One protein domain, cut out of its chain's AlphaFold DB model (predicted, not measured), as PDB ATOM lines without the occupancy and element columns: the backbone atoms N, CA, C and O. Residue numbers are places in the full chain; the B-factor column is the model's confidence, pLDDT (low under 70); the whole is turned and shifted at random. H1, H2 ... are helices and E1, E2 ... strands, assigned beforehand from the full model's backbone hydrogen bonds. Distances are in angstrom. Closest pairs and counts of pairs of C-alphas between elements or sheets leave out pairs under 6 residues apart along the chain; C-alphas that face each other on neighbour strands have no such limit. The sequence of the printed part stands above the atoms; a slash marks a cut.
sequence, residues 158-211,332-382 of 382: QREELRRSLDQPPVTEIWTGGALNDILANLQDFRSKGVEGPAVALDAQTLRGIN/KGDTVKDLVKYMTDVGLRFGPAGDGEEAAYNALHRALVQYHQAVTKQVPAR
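What this domain is: This is residues 158 to 211 and 332 to 382 of the 382 residues of an uncharacterized protein of Planctomycetaceae bacterium SCGC AG-212-F19 (UniProt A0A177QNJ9). A long helix, H6, runs along the length of the domain with H3 side by side with it, and these two make the core; H1 and H2 lie on one side of this pair, while H5 crosses it on the other side, where H4 packs on the first part of H6. The printed part has 105 residues, with named elements in the order H1, H2, H3, H4, H5, E1, H6: six helices and one short strand, which pairs with no named strand. The class is mostly helix, and helices that touch are mostly crossed. The whole is compact, with a radius of gyration of the C-alphas of 12.9 A, but elongated in outline, with spans of 43 by 28 by 21 A.

Where its parts are: H1, residues 158 to 167, begins with C-alpha 158 at (36.210, 34.397, -10.852) and is 14.3 A long from first to last C-alpha. H2 is residues 171 to 175, 6.3 A long. H3, residues 178 to 192, is 21.1 A long. H4 is residues 204 to 208, 6.5 A long. After the cut, H5 is residues 336 to 346, 15.3 A long, and begins with C-alpha 336 at (30.205, 31.766, 9.764). E1 is residues 348 to 350, 7.0 A long. H6, residues 358 to 378, is 30.9 A long and ends with C-alpha 378 at (43.278, 22.996, 5.620).

How they stand to each other: H6 is the hub, touching H2, H3, H4 and H5. It touches H3 at a shallow tilt of 32 degrees, the same way, with the C-alphas of Leu 180 and His 365 closest at 6.1 A. With residues 367 to 371 alone it touches H5, about perpendicular at 82 degrees; the closest C-alphas, of Val 336 and Leu 368, are 6.5 A apart. With residues 359 to 364 alone it touches H4, closest at Thr 206 and Ala 360, whose C-alphas are 4.6 A apart. With residues 358 to 365 alone it touches H2, where the closest C-alphas, of Trp 175 and Glu 358, are 6.0 A apart. H1 touches H3 at a steep tilt of 67 degrees, only just short of about perpendicular, opposite ways; the C-alphas of Ser 165 and Ala 179 are closest, 4.6 A apart. H3, with residues 184 to 188 alone, touches H5, about perpendicular at 84 degrees, closest at the C-alphas of Leu 184 and Val 340, 6.7 A apart. The closest C-alphas of H3 and E1, those of Asn 181 and Phe 350, are 6.1 A apart. Among the pairs that stay apart are H1 and H5, and H2 and H4. Every O i to N i+4 pair is within hydrogen-bond range in H1, H2, H3, H4 and H5, and 16 of 17 are in H6.

The domain as a whole: The two C-alphas farthest apart are those of Asp 355 and Arg 382, at 43.6 A. Residues 212 to 331 are not printed, and C-alphas 211 and 332 are 11.7 A apart across this cut. The link from H3 to H4, 11 residues, is long. The mean pLDDT of the printed part is 94.1, and one residue, Arg 382, the chain's last, is under 70.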
ATOM      1  N   GLN A 158      36.765  34.736 -12.170       90.62
ATOM      2  CA  GLN A 158      36.210  34.397 -10.852       90.62
ATOM      3  C   GLN A 158      37.280  34.358  -9.755       90.62
ATOM      4  O   GLN A 158      37.047  34.817  -8.638       90.62
ATOM      5  N   ARG A 159      38.473  33.826 -10.053       93.44
ATOM      6  CA  ARG A 159      39.600  33.823  -9.108       93.44
ATOM      7  C   ARG A 159      40.114  35.230  -8.822       93.44
ATOM      8  O   ARG A 159      40.444  35.530  -7.677       93.44
ATOM      9  N   GLU A 160      40.197  36.080  -9.840       94.38
ATOM     10  CA  GLU A 160      40.610  37.478  -9.695       94.38
ATOM     11  C   GLU A 160      39.574  38.291  -8.897       94.38
ATOM     12  O   GLU A 160      39.958  39.043  -7.997       94.38
ATOM     13  N   GLU A 161      38.278  38.086  -9.146       93.44
ATOM     14  CA  GLU A 161      37.173  38.681  -8.381       93.44
ATOM     15  C   GLU A 161      37.201  38.239  -6.916       93.44
ATOM     16  O   GLU A 161      37.235  39.084  -6.025       93.44
ATOM     17  N   LEU A 162      37.306  36.933  -6.651       96.69
ATOM     18  CA  LEU A 162      37.426  36.414  -5.288       96.69
ATOM     19  C   LEU A 162      38.641  37.006  -4.569       96.69
ATOM     20  O   LEU A 162      38.532  37.424  -3.418       96.69
ATOM     21  N   ARG A 163      39.799  37.070  -5.238       96.44
ATOM     22  CA  ARG A 163      41.007  37.668  -4.663       96.44
ATOM     23  C   ARG A 163      40.777  39.135  -4.295       96.44
ATOM     24  O   ARG A 163      41.124  39.537  -3.186       96.44
ATOM     25  N   ARG A 164      40.156  39.918  -5.185       96.12
ATOM     26  CA  ARG A 164      39.780  41.312  -4.897       96.12
ATOM     27  C   ARG A 164      38.864  41.391  -3.675       96.12
ATOM     28  O   ARG A 164      39.108  42.215  -2.796       96.12
ATOM     29  N   SER A 165      37.859  40.521  -3.613       97.25
ATOM     30  CA  SER A 165      36.863  40.460  -2.544       97.25
ATOM     31  C   SER A 165      37.445  40.041  -1.190       97.25
ATOM     32  O   SER A 165      36.927  40.462  -0.155       97.25
ATOM     33  N   LEU A 166      38.539  39.273  -1.168       97.12
ATOM     34  CA  LEU A 166      39.238  38.865   0.056       97.12
ATOM     35  C   LEU A 166      40.223  39.919   0.576       97.12
ATOM     36  O   LEU A 166      40.261  40.161   1.782       97.12
ATOM     37  N   ASP A 167      41.019  40.523  -0.311       95.19
ATOM     38  CA  ASP A 167      42.165  41.342   0.097       95.19
ATOM     39  C   ASP A 167      41.750  42.777   0.458       95.19
ATOM     40  O   ASP A 167      41.955  43.230   1.585       95.19
ATOM     41  N   GLN A 168      41.195  43.516  -0.508       92.56
ATOM     42  CA  GLN A 168      40.864  44.941  -0.374       92.56
ATOM     43  C   GLN A 168      39.687  45.316  -1.290       92.56
ATOM     44  O   GLN A 168      39.866  46.068  -2.254       92.56
ATOM     45  N   PRO A 169      38.470  44.805  -1.029       95.06
ATOM     46  CA  PRO A 169      37.313  45.247  -1.788       95.06
ATOM     47  C   PRO A 169      37.020  46.725  -1.490       95.06
ATOM     48  O   PRO A 169      37.127  47.162  -0.339       95.06
ATOM     49  N   PRO A 170      36.586  47.509  -2.490       95.31
ATOM     50  CA  PRO A 170      35.978  48.807  -2.243       95.31
ATOM     51  C   PRO A 170      34.841  48.673  -1.222       95.31
ATOM     52  O   PRO A 170      34.010  47.773  -1.332       95.31
ATOM     53  N   VAL A 171      34.741  49.594  -0.260       94.56
ATOM     54  CA  VAL A 171      33.685  49.551   0.776       94.56
ATOM     55  C   VAL A 171      32.279  49.485   0.178       94.56
ATOM     56  O   VAL A 171      31.411  48.784   0.685       94.56
ATOM     57  N   THR A 172      32.071  50.123  -0.973       92.31
ATOM     58  CA  THR A 172      30.804  50.059  -1.703       92.31
ATOM     59  C   THR A 172      30.479  48.658  -2.214       92.31
ATOM     60  O   THR A 172      29.308  48.327  -2.327       92.31
ATOM     61  N   GLU A 173      31.480  47.837  -2.536       93.44
ATOM     62  CA  GLU A 173      31.293  46.447  -2.972       93.44
ATOM     63  C   GLU A 173      30.959  45.521  -1.798       93.44
ATOM     64  O   GLU A 173      30.186  44.571  -1.946       93.44
ATOM     65  N   ILE A 174      31.482  45.835  -0.610       96.50
ATOM     66  CA  ILE A 174      31.046  45.192   0.628       96.50
ATOM     67  C   ILE A 174      29.571  45.529   0.867       96.50
ATOM     68  O   ILE A 174      28.758  44.624   1.027       96.50
ATOM     69  N   TRP A 175      29.202  46.813   0.827       94.44
ATOM     70  CA  TRP A 175      27.839  47.266   1.130       94.44
ATOM     71  C   TRP A 175      26.809  46.857   0.083       94.44
ATOM     72  O   TRP A 175      25.639  46.738   0.409       94.44
ATOM     73  N   THR A 176      27.198  46.595  -1.165       90.69
ATOM     74  CA  THR A 176      26.278  46.006  -2.154       90.69
ATOM     75  C   THR A 176      26.066  44.506  -1.944       90.69
ATOM     76  O   THR A 176      25.216  43.920  -2.615       90.69
ATOM     77  N   GLY A 177      26.836  43.876  -1.050       93.69
ATOM     78  CA  GLY A 177      26.874  42.431  -0.844       93.69
ATOM     79  C   GLY A 177      27.691  41.677  -1.897       93.69
ATOM     80  O   GLY A 177      27.786  40.457  -1.802       93.69
ATOM     81  N   GLY A 178      28.286  42.364  -2.882       93.38
ATOM     82  CA  GLY A 178      29.059  41.748  -3.968       93.38
ATOM     83  C   GLY A 178      30.227  40.925  -3.435       93.38
ATOM     84  O   GLY A 178      30.238  39.706  -3.585       93.38
ATOM     85  N   ALA A 179      31.116  41.567  -2.672       96.88
ATOM     86  CA  ALA A 179      32.280  40.892  -2.101       96.88
ATOM     87  C   ALA A 179      31.892  39.744  -1.151       96.88
ATOM     88  O   ALA A 179      32.540  38.700  -1.125       96.88
ATOM     89  N   LEU A 180      30.804  39.908  -0.387       97.56
ATOM     90  CA  LEU A 180      30.299  38.857   0.499       97.56
ATOM     91  C   LEU A 180      29.801  37.641  -0.294       97.56
ATOM     92  O   LEU A 180      30.007  36.505   0.133       97.56
ATOM     93  N   ASN A 181      29.147  37.872  -1.435       96.38
ATOM     94  CA  ASN A 181      28.620  36.821  -2.299       96.38
ATOM     95  C   ASN A 181      29.724  36.061  -3.039       96.38
ATOM     96  O   ASN A 181      29.609  34.845  -3.172       96.38
ATOM     97  N   ASP A 182      30.800  36.732  -3.453       96.25
ATOM     98  CA  ASP A 182      31.960  36.066  -4.061       96.25
ATOM     99  C   ASP A 182      32.615  35.101  -3.065       96.25
ATOM    100  O   ASP A 182      32.874  33.934  -3.377       96.25
ATOM    101  N   ILE A 183      32.812  35.562  -1.823       97.88
ATOM    102  CA  ILE A 183      33.355  34.730  -0.745       97.88
ATOM    103  C   ILE A 183      32.386  33.588  -0.420       97.88
ATOM    104  O   ILE A 183      32.810  32.437  -0.311       97.88
ATOM    105  N   LEU A 184      31.082  33.870  -0.310       97.38
ATOM    106  CA  LEU A 184      30.054  32.857  -0.066       97.38
ATOM    107  C   LEU A 184      30.068  31.765  -1.140       97.38
ATOM    108  O   LEU A 184      30.050  30.589  -0.789       97.38
ATOM    109  N   ALA A 185      30.135  32.129  -2.423       96.06
ATOM    110  CA  ALA A 185      30.164  31.174  -3.529       96.06
ATOM    111  C   ALA A 185      31.378  30.236  -3.436       96.06
ATOM    112  O   ALA A 185      31.246  29.023  -3.608       96.06
ATOM    113  N   ASN A 186      32.553  30.766  -3.088       96.56
ATOM    114  CA  ASN A 186      33.741  29.939  -2.904       96.56
ATOM    115  C   ASN A 186      33.660  29.044  -1.651       96.56
ATOM    116  O   ASN A 186      34.044  27.877  -1.696       96.56
ATOM    117  N   LEU A 187      33.098  29.543  -0.548       96.94
ATOM    118  CA  LEU A 187      32.854  28.736   0.655       96.94
ATOM    119  C   LEU A 187      31.824  27.619   0.410       96.94
ATOM    120  O   LEU A 187      31.959  26.525   0.959       96.94
ATOM    121  N   GLN A 188      30.819  27.868  -0.430       95.81
ATOM    122  CA  GLN A 188      29.860  26.856  -0.880       95.81
ATOM    123  C   GLN A 188      30.545  25.760  -1.707       95.81
ATOM    124  O   GLN A 188      30.269  24.578  -1.493       95.81
ATOM    125  N   ASP A 189      31.476  26.133  -2.590       95.38
ATOM    126  CA  ASP A 189      32.297  25.180  -3.345       95.38
ATOM    127  C   ASP A 189      33.175  24.321  -2.413       95.38
ATOM    128  O   ASP A 189      33.155  23.093  -2.525       95.38
ATOM    129  N   PHE A 190      33.851  24.916  -1.421       95.56
ATOM    130  CA  PHE A 190      34.596  24.152  -0.405       95.56
ATOM    131  C   PHE A 190      33.708  23.168   0.359       95.56
ATOM    132  O   PHE A 190      34.059  21.991   0.482       95.56
ATOM    133  N   ARG A 191      32.524  23.610   0.799       95.12
ATOM    134  CA  ARG A 191      31.561  22.745   1.491       95.12
ATOM    135  C   ARG A 191      31.100  21.589   0.602       95.12
ATOM    136  O   ARG A 191      30.994  20.464   1.083       95.12
ATOM    137  N   SER A 192      30.869  21.832  -0.690       95.31
ATOM    138  CA  SER A 192      30.494  20.775  -1.645       95.31
ATOM    139  C   SER A 192      31.577  19.696  -1.799       95.31
ATOM    140  O   SER A 192      31.268  18.541  -2.081       95.31
ATOM    141  N   LYS A 193      32.839  20.059  -1.536       94.94
ATOM    142  CA  LYS A 193      34.009  19.169  -1.521       94.94
ATOM    143  C   LYS A 193      34.269  18.538  -0.146       94.94
ATOM    144  O   LYS A 193      35.276  17.854   0.020       94.94
ATOM    145  N   GLY A 194      33.391  18.765   0.833       95.00
ATOM    146  CA  GLY A 194      33.532  18.258   2.199       95.00
ATOM    147  C   GLY A 194      34.604  18.970   3.027       95.00
ATOM    148  O   GLY A 194      35.017  18.443   4.056       95.00
ATOM    149  N   VAL A 195      35.069  20.145   2.591       95.06
ATOM    150  CA  VAL A 195      36.036  20.956   3.337       95.06
ATOM    151  C   VAL A 195      35.273  21.964   4.191       95.06
ATOM    152  O   VAL A 195      34.492  22.766   3.677       95.06
ATOM    153  N   GLU A 196      35.517  21.944   5.497       93.06
ATOM    154  CA  GLU A 196      34.902  22.861   6.456       93.06
ATOM    155  C   GLU A 196      35.965  23.530   7.327       93.06
ATOM    156  O   GLU A 196      37.000  22.945   7.619       93.06
ATOM    157  N   GLY A 197      35.711  24.769   7.743       91.50
ATOM    158  CA  GLY A 197      36.637  25.549   8.559       91.50
ATOM    159  C   GLY A 197      36.304  25.497  10.051       91.50
ATOM    160  O   GLY A 197      35.252  24.986  10.446       91.50
ATOM    161  N   PRO A 198      37.174  26.070  10.902       94.69
ATOM    162  CA  PRO A 198      36.868  26.259  12.314       94.69
ATOM    163  C   PRO A 198      35.679  27.213  12.496       94.69
ATOM    164  O   PRO A 198      35.442  28.101  11.680       94.69
ATOM    165  N   ALA A 199      34.955  27.066  13.603       93.25
ATOM    166  CA  ALA A 199      33.862  27.964  13.955       93.25
ATOM    167  C   ALA A 199      34.381  29.390  14.229       93.25
ATOM    168  O   ALA A 199      35.030  29.638  15.242       93.25
ATOM    169  N   VAL A 200      34.081  30.331  13.329       97.31
ATOM    170  CA  VAL A 200      34.271  31.774  13.554       97.31
ATOM    171  C   VAL A 200      32.946  32.335  14.053       97.31
ATOM    172  O   VAL A 200      31.963  32.300  13.313       97.31
ATOM    173  N   ALA A 201      32.908  32.797  15.303       97.44
ATOM    174  CA  ALA A 201      31.693  33.307  15.933       97.44
ATOM    175  C   ALA A 201      31.170  34.566  15.226       97.44
ATOM    176  O   ALA A 201      31.950  35.424  14.804       97.44
ATOM    177  N   LEU A 202      29.848  34.675  15.123       97.25
ATOM    178  CA  LEU A 202      29.146  35.838  14.597       97.25
ATOM    179  C   LEU A 202      28.304  36.475  15.694       97.25
ATOM    180  O   LEU A 202      27.597  35.805  16.440       97.25
ATOM    181  N   ASP A 203      28.374  37.796  15.768       96.00
ATOM    182  CA  ASP A 203      27.539  38.564  16.674       96.00
ATOM    183  C   ASP A 203      26.095  38.649  16.142       96.00
ATOM    184  O   ASP A 203      25.846  38.961  14.973       96.00
ATOM    185  N   ALA A 204      25.123  38.392  17.019       94.75
ATOM    186  CA  ALA A 204      23.710  38.381  16.655       94.75
ATOM    187  C   ALA A 204      23.209  39.768  16.222       94.75
ATOM    188  O   ALA A 204      22.311  39.860  15.381       94.75
ATOM    189  N   GLN A 205      23.775  40.851  16.769       93.62
ATOM    190  CA  GLN A 205      23.430  42.210  16.348       93.62
ATOM    191  C   GLN A 205      23.951  42.498  14.934       93.62
ATOM    192  O   GLN A 205      23.217  43.075  14.132       93.62
ATOM    193  N   THR A 206      25.153  42.024  14.599       95.06
ATOM    194  CA  THR A 206      25.705  42.073  13.238       95.06
ATOM    195  C   THR A 206      24.764  41.390  12.248       95.06
ATOM    196  O   THR A 206      24.381  42.003  11.259       95.06
ATOM    197  N   LEU A 207      24.307  40.167  12.537       95.00
ATOM    198  CA  LEU A 207      23.413  39.426  11.640       95.00
ATOM    199  C   LEU A 207      22.062  40.116  11.397       95.00
ATOM    200  O   LEU A 207      21.540  40.073  10.286       95.00
ATOM    201  N   ARG A 208      21.497  40.804  12.395       92.88
ATOM    202  CA  ARG A 208      20.223  41.531  12.224       92.88
ATOM    203  C   ARG A 208      20.291  42.639  11.173       92.88
ATOM    204  O   ARG A 208      19.265  42.922  10.562       92.88
ATOM    205  N   GLY A 209      21.467  43.236  10.972       92.50
ATOM    206  CA  GLY A 209      21.701  44.268   9.961       92.50
ATOM    207  C   GLY A 209      22.041  43.721   8.574       92.50
ATOM    208  O   GLY A 209      22.393  44.495   7.695       92.50
ATOM    209  N   ILE A 210      22.001  42.402   8.358       94.62
ATOM    210  CA  ILE A 210      22.338  41.809   7.061       94.62
ATOM    211  C   ILE A 210      21.072  41.539   6.258       94.62
ATOM    212  O   ILE A 210      20.165  40.815   6.681       94.62
ATOM    213  N   ASN A 211      21.033  42.074   5.040       91.94
ATOM    214  CA  ASN A 211      19.972  41.769   4.097       91.94
ATOM    215  C   ASN A 211      20.335  40.539   3.276       91.94
ATOM    216  O   ASN A 211      21.434  40.427   2.735       91.94
ATOM    217  N   LYS A 332      20.719  33.290   9.860       90.94
ATOM    218  CA  LYS A 332      20.704  32.443  11.059       90.94
ATOM    219  C   LYS A 332      22.062  31.780  11.250       90.94
ATOM    220  O   LYS A 332      22.760  31.526  10.271       90.94
ATOM    221  N   GLY A 333      22.374  31.455  12.501       91.94
ATOM    222  CA  GLY A 333      23.596  30.762  12.899       91.94
ATOM    223  C   GLY A 333      24.461  31.604  13.829       91.94
ATOM    224  O   GLY A 333      24.512  32.822  13.696       91.94
ATOM    225  N   ASP A 334      25.155  30.938  14.748       96.00
ATOM    226  CA  ASP A 334      26.057  31.590  15.707       96.00
ATOM    227  C   ASP A 334      27.485  31.714  15.152       96.00
ATOM    228  O   ASP A 334      28.355  32.352  15.746       96.00
ATOM    229  N   THR A 335      27.750  31.090  14.000       97.88
ATOM    230  CA  THR A 335      29.066  31.047  13.361       97.88
ATOM    231  C   THR A 335      28.979  31.265  11.853       97.88
ATOM    232  O   THR A 335      27.939  31.042  11.229       97.88
ATOM    233  N   VAL A 336      30.099  31.646  11.229       97.44
ATOM    234  CA  VAL A 336      30.205  31.766   9.764       97.44
ATOM    235  C   VAL A 336      29.877  30.443   9.069       97.44
ATOM    236  O   VAL A 336      29.208  30.441   8.039       97.44
ATOM    237  N   LYS A 337      30.291  29.312   9.651       96.94
ATOM    238  CA  LYS A 337      29.969  27.976   9.140       96.94
ATOM    239  C   LYS A 337      28.454  27.754   9.081       96.94
ATOM    240  O   LYS A 337      27.943  27.327   8.046       96.94
ATOM    241  N   ASP A 338      27.750  28.067  10.166       96.88
ATOM    242  CA  ASP A 338      26.298  27.889  10.255       96.88
ATOM    243  C   ASP A 338      25.559  28.823   9.298       96.88
ATOM    244  O   ASP A 338      24.628  28.391   8.616       96.88
ATOM    245  N   LEU A 339      26.027  30.070   9.181       97.06
ATOM    246  CA  LEU A 339      25.492  31.044   8.235       97.06
ATOM    247  C   LEU A 339      25.629  30.553   6.792       97.06
ATOM    248  O   LEU A 339      24.641  30.521   6.059       97.06
ATOM    249  N   VAL A 340      26.836  30.145   6.385       96.81
ATOM    250  CA  VAL A 340      27.089  29.627   5.032       96.81
ATOM    251  C   VAL A 340      26.206  28.416   4.773       96.81
ATOM    252  O   VAL A 340      25.543  28.371   3.741       96.81
ATOM    253  N   LYS A 341      26.135  27.472   5.722       96.31
ATOM    254  CA  LYS A 341      25.273  26.291   5.621       96.31
ATOM    255  C   LYS A 341      23.810  26.677   5.412       96.31
ATOM    256  O   LYS A 341      23.197  26.198   4.460       96.31
ATOM    257  N   TYR A 342      23.271  27.547   6.261       95.88
ATOM    258  CA  TYR A 342      21.891  28.012   6.168       95.88
ATOM    259  C   TYR A 342      21.616  28.683   4.817       95.88
ATOM    260  O   TYR A 342      20.642  28.350   4.145       95.88
ATOM    261  N   MET A 343      22.507  29.572   4.373       95.50
ATOM    262  CA  MET A 343      22.361  30.261   3.094       95.50
ATOM    263  C   MET A 343      22.474  29.316   1.895       95.50
ATOM    264  O   MET A 343      21.744  29.498   0.928       95.50
ATOM    265  N   THR A 344      23.324  28.286   1.941       94.88
ATOM    266  CA  THR A 344      23.350  27.252   0.892       94.88
ATOM    267  C   THR A 344      22.048  26.460   0.861       94.88
ATOM    268  O   THR A 344      21.481  26.265  -0.207       94.88
ATOM    269  N   ASP A 345      21.591  25.989   2.025       94.31
ATOM    270  CA  ASP A 345      20.475  25.047   2.121       94.31
ATOM    271  C   ASP A 345      19.150  25.713   1.716       94.31
ATOM    272  O   ASP A 345      18.301  25.084   1.089       94.31
ATOM    273  N   VAL A 346      18.992  27.002   2.038       92.38
ATOM    274  CA  VAL A 346      17.822  27.809   1.660       92.38
ATOM    275  C   VAL A 346      18.002  28.477   0.289       92.38
ATOM    276  O   VAL A 346      17.037  28.937  -0.312       92.38
ATOM    277  N   GLY A 347      19.227  28.513  -0.240       91.38
ATOM    278  CA  GLY A 347      19.538  29.175  -1.502       91.38
ATOM    279  C   GLY A 347      19.427  30.696  -1.403       91.38
ATOM    280  O   GLY A 347      18.834  31.317  -2.279       91.38
ATOM    281  N   LEU A 348      19.977  31.290  -0.343       93.25
ATOM    282  CA  LEU A 348      20.029  32.734  -0.113       93.25
ATOM    283  C   LEU A 348      21.374  33.324  -0.544       93.25
ATOM    284  O   LEU A 348      22.405  32.652  -0.551       93.25
ATOM    285  N   ARG A 349      21.365  34.625  -0.831       94.50
ATOM    286  CA  ARG A 349      22.562  35.444  -1.066       94.50
ATOM    287  C   ARG A 349      22.444  36.785  -0.354       94.50
ATOM    288  O   ARG A 349      21.335  37.224  -0.050       94.50
ATOM    289  N   PHE A 350      23.566  37.446  -0.107       95.19
ATOM    290  CA  PHE A 350      23.585  38.775   0.495       95.19
ATOM    291  C   PHE A 350      23.018  39.812  -0.479       95.19
ATOM    292  O   PHE A 350      23.342  39.814  -1.669       95.19
ATOM    293  N   GLY A 351      22.141  40.672   0.029       91.56
ATOM    294  CA  GLY A 351      21.658  41.863  -0.661       91.56
ATOM    295  C   GLY A 351      22.468  43.104  -0.277       91.56
ATOM    296  O   GLY A 351      23.425  42.989   0.491       91.56
ATOM    297  N   PRO A 352      22.088  44.291  -0.770       91.31
ATOM    298  CA  PRO A 352      22.706  45.542  -0.360       91.31
ATOM    299  C   PRO A 352      22.328  45.915   1.081       91.31
ATOM    300  O   PRO A 352      21.227  45.608   1.548       91.31
ATOM    301  N   ALA A 353      23.240  46.601   1.762       91.56
ATOM    302  CA  ALA A 353      23.024  47.235   3.052       91.56
ATOM    303  C   ALA A 353      21.973  48.345   2.931       91.56
ATOM    304  O   ALA A 353      21.951  49.090   1.946       91.56
ATOM    305  N   GLY A 354      21.093  48.436   3.924       86.50
ATOM    306  CA  GLY A 354      20.273  49.614   4.164       86.50
ATOM    307  C   GLY A 354      21.054  50.704   4.897       86.50
ATOM    308  O   GLY A 354      22.176  50.490   5.359       86.50
ATOM    309  N   ASP A 355      20.433  51.874   5.020       83.62
ATOM    310  CA  ASP A 355      21.018  53.019   5.718       83.62
ATOM    311  C   ASP A 355      21.339  52.652   7.181       83.62
ATOM    312  O   ASP A 355      20.449  52.255   7.940       83.62
ATOM    313  N   GLY A 356      22.603  52.791   7.589       90.19
ATOM    314  CA  GLY A 356      23.064  52.476   8.948       90.19
ATOM    315  C   GLY A 356      23.464  51.012   9.177       90.19
ATOM    316  O   GLY A 356      23.902  50.662  10.276       90.19
ATOM    317  N   GLU A 357      23.342  50.146   8.168       93.88
ATOM    318  CA  GLU A 357      23.730  48.730   8.238       93.88
ATOM    319  C   GLU A 357      25.177  48.477   7.769       93.88
ATOM    320  O   GLU A 357      25.686  47.355   7.840       93.88
ATOM    321  N   GLU A 358      25.899  49.511   7.336       95.19
ATOM    322  CA  GLU A 358      27.239  49.409   6.747       95.19
ATOM    323  C   GLU A 358      28.249  48.782   7.717       95.19
ATOM    324  O   GLU A 358      29.111  47.987   7.324       95.19
ATOM    325  N   ALA A 359      28.130  49.100   9.009       97.12
ATOM    326  CA  ALA A 359      28.979  48.536  10.054       97.12
ATOM    327  C   ALA A 359      28.813  47.012  10.178       97.12
ATOM    328  O   ALA A 359      29.811  46.304  10.343       97.12
ATOM    329  N   ALA A 360      27.582  46.507  10.043       96.94
ATOM    330  CA  ALA A 360      27.293  45.078  10.083       96.94
ATOM    331  C   ALA A 360      27.907  44.355   8.875       96.94
ATOM    332  O   ALA A 360      28.563  43.326   9.034       96.94
ATOM    333  N   TYR A 361      27.786  44.939   7.682       97.50
ATOM    334  CA  TYR A 361      28.389  44.407   6.457       97.50
ATOM    335  C   TYR A 361      29.919  44.351   6.532       97.50
ATOM    336  O   TYR A 361      30.522  43.333   6.192       97.50
ATOM    337  N   ASN A 362      30.554  45.408   7.043       97.75
ATOM    338  CA  ASN A 362      32.003  45.437   7.254       97.75
ATOM    339  C   ASN A 362      32.455  44.391   8.291       97.75
ATOM    340  O   ASN A 362      33.500  43.759   8.131       97.75
ATOM    341  N   ALA A 363      31.687  44.197   9.369       97.69
ATOM    342  CA  ALA A 363      31.981  43.183  10.378       97.69
ATOM    343  C   ALA A 363      31.842  41.759   9.816       97.69
ATOM    344  O   ALA A 363      32.749  40.943   9.999       97.69
ATOM    345  N   LEU A 364      30.762  41.491   9.077       98.00
ATOM    346  CA  LEU A 364      30.529  40.204   8.430       98.00
ATOM    347  C   LEU A 364      31.601  39.887   7.379       98.00
ATOM    348  O   LEU A 364      32.072  38.753   7.325       98.00
ATOM    349  N   HIS A 365      32.021  40.874   6.581       98.38
ATOM    350  CA  HIS A 365      33.106  40.706   5.608       98.38
ATOM    351  C   HIS A 365      34.375  40.172   6.271       98.38
ATOM    352  O   HIS A 365      34.884  39.125   5.873       98.38
ATOM    353  N   ARG A 366      34.833  40.824   7.347       98.06
ATOM    354  CA  ARG A 366      36.024  40.391   8.094       98.06
ATOM    355  C   ARG A 366      35.887  38.964   8.623       98.06
ATOM    356  O   ARG A 366      36.837  38.190   8.522       98.06
ATOM    357  N   ALA A 367      34.714  38.605   9.146       98.19
ATOM    358  CA  ALA A 367      34.450  37.257   9.642       98.19
ATOM    359  C   ALA A 367      34.489  36.204   8.516       98.19
ATOM    360  O   ALA A 367      35.090  35.141   8.686       98.19
ATOM    361  N   LEU A 368      33.908  36.507   7.350       98.19
ATOM    362  CA  LEU A 368      33.950  35.638   6.169       98.19
ATOM    363  C   LEU A 368      35.375  35.454   5.641       98.19
ATOM    364  O   LEU A 368      35.766  34.322   5.365       98.19
ATOM    365  N   VAL A 369      36.164  36.528   5.553       98.06
ATOM    366  CA  VAL A 369      37.579  36.463   5.146       98.06
ATOM    367  C   VAL A 369      38.383  35.606   6.124       98.06
ATOM    368  O   VAL A 369      39.118  34.716   5.700       98.06
ATOM    369  N   GLN A 370      38.213  35.814   7.433       97.75
ATOM    370  CA  GLN A 370      38.894  35.018   8.456       97.75
ATOM    371  C   GLN A 370      38.551  33.525   8.334       97.75
ATOM    372  O   GLN A 370      39.445  32.676   8.388       97.75
ATOM    373  N   TYR A 371      37.269  33.199   8.151       97.88
ATOM    374  CA  TYR A 371      36.823  31.822   7.956       97.88
ATOM    375  C   TYR A 371      37.395  31.223   6.665       97.88
ATOM    376  O   TYR A 371      37.946  30.125   6.691       97.88
ATOM    377  N   HIS A 372      37.348  31.963   5.555       97.50
ATOM    378  CA  HIS A 372      37.897  31.546   4.261       97.50
ATOM    379  C   HIS A 372      39.397  31.236   4.328       97.50
ATOM    380  O   HIS A 372      39.834  30.170   3.887       97.50
ATOM    381  N   GLN A 373      40.182  32.110   4.958       96.69
ATOM    382  CA  GLN A 373      41.614  31.887   5.163       96.69
ATOM    383  C   GLN A 373      41.881  30.635   6.006       96.69
ATOM    384  O   GLN A 373      42.832  29.897   5.738       96.69
ATOM    385  N   ALA A 374      41.050  30.373   7.018       96.12
ATOM    386  CA  ALA A 374      41.175  29.185   7.853       96.12
ATOM    387  C   ALA A 374      40.821  27.893   7.098       96.12
ATOM    388  O   ALA A 374      41.541  26.907   7.242       96.12
ATOM    389  N   VAL A 375      39.775  27.909   6.261       95.88
ATOM    390  CA  VAL A 375      39.408  26.795   5.364       95.88
ATOM    391  C   VAL A 375      40.538  26.510   4.373       95.88
ATOM    392  O   VAL A 375      40.973  25.370   4.235       95.88
ATOM    393  N   THR A 376      41.070  27.551   3.730       94.81
ATOM    394  CA  THR A 376      42.109  27.423   2.695       94.81
ATOM    395  C   THR A 376      43.384  26.776   3.239       94.81
ATOM    396  O   THR A 376      43.985  25.951   2.561       94.81
ATOM    397  N   LYS A 377      43.771  27.072   4.489       93.69
ATOM    398  CA  LYS A 377      44.935  26.443   5.147       93.69
ATOM    399  C   LYS A 377      44.778  24.937   5.384       93.69
ATOM    400  O   LYS A 377      45.784  24.261   5.572       93.69
ATOM    401  N   GLN A 378      43.550  24.423   5.422       88.19
ATOM    402  CA  GLN A 378      43.278  22.996   5.620       88.19
ATOM    403  C   GLN A 378      43.248  22.210   4.310       88.19
ATOM    404  O   GLN A 378      43.393  20.989   4.330       88.19
ATOM    405  N   VAL A 379      43.066  22.887   3.173       87.75
ATOM    406  CA  VAL A 379      43.137  22.244   1.863       87.75
ATOM    407  C   VAL A 379      44.615  22.003   1.551       87.75
ATOM    408  O   VAL A 379      45.357  22.975   1.399       87.75
ATOM    409  N   PRO A 380      45.082  20.743   1.469       79.25
ATOM    410  CA  PRO A 380      46.462  20.479   1.090       79.25
ATOM    411  C   PRO A 380      46.717  21.084  -0.291       79.25
ATOM    412  O   PRO A 380      45.895  20.916  -1.198       79.25
ATOM    413  N   ALA A 381      47.836  21.799  -0.438       71.38
ATOM    414  CA  ALA A 381      48.289  22.278  -1.738       71.38
ATOM    415  C   ALA A 381      48.366  21.066  -2.678       71.38
ATOM    416  O   ALA A 381      49.100  20.118  -2.396       71.38
ATOM    417  N   ARG A 382      47.519  21.060  -3.708       55.12
ATOM    418  CA  ARG A 382      47.492  20.001  -4.716       55.12
ATOM    419  C   ARG A 382      48.603  20.186  -5.729       55.12
ATOM    420  O   ARG A 382      48.877  21.358  -6.072       55.12
TER     421      ARG A 382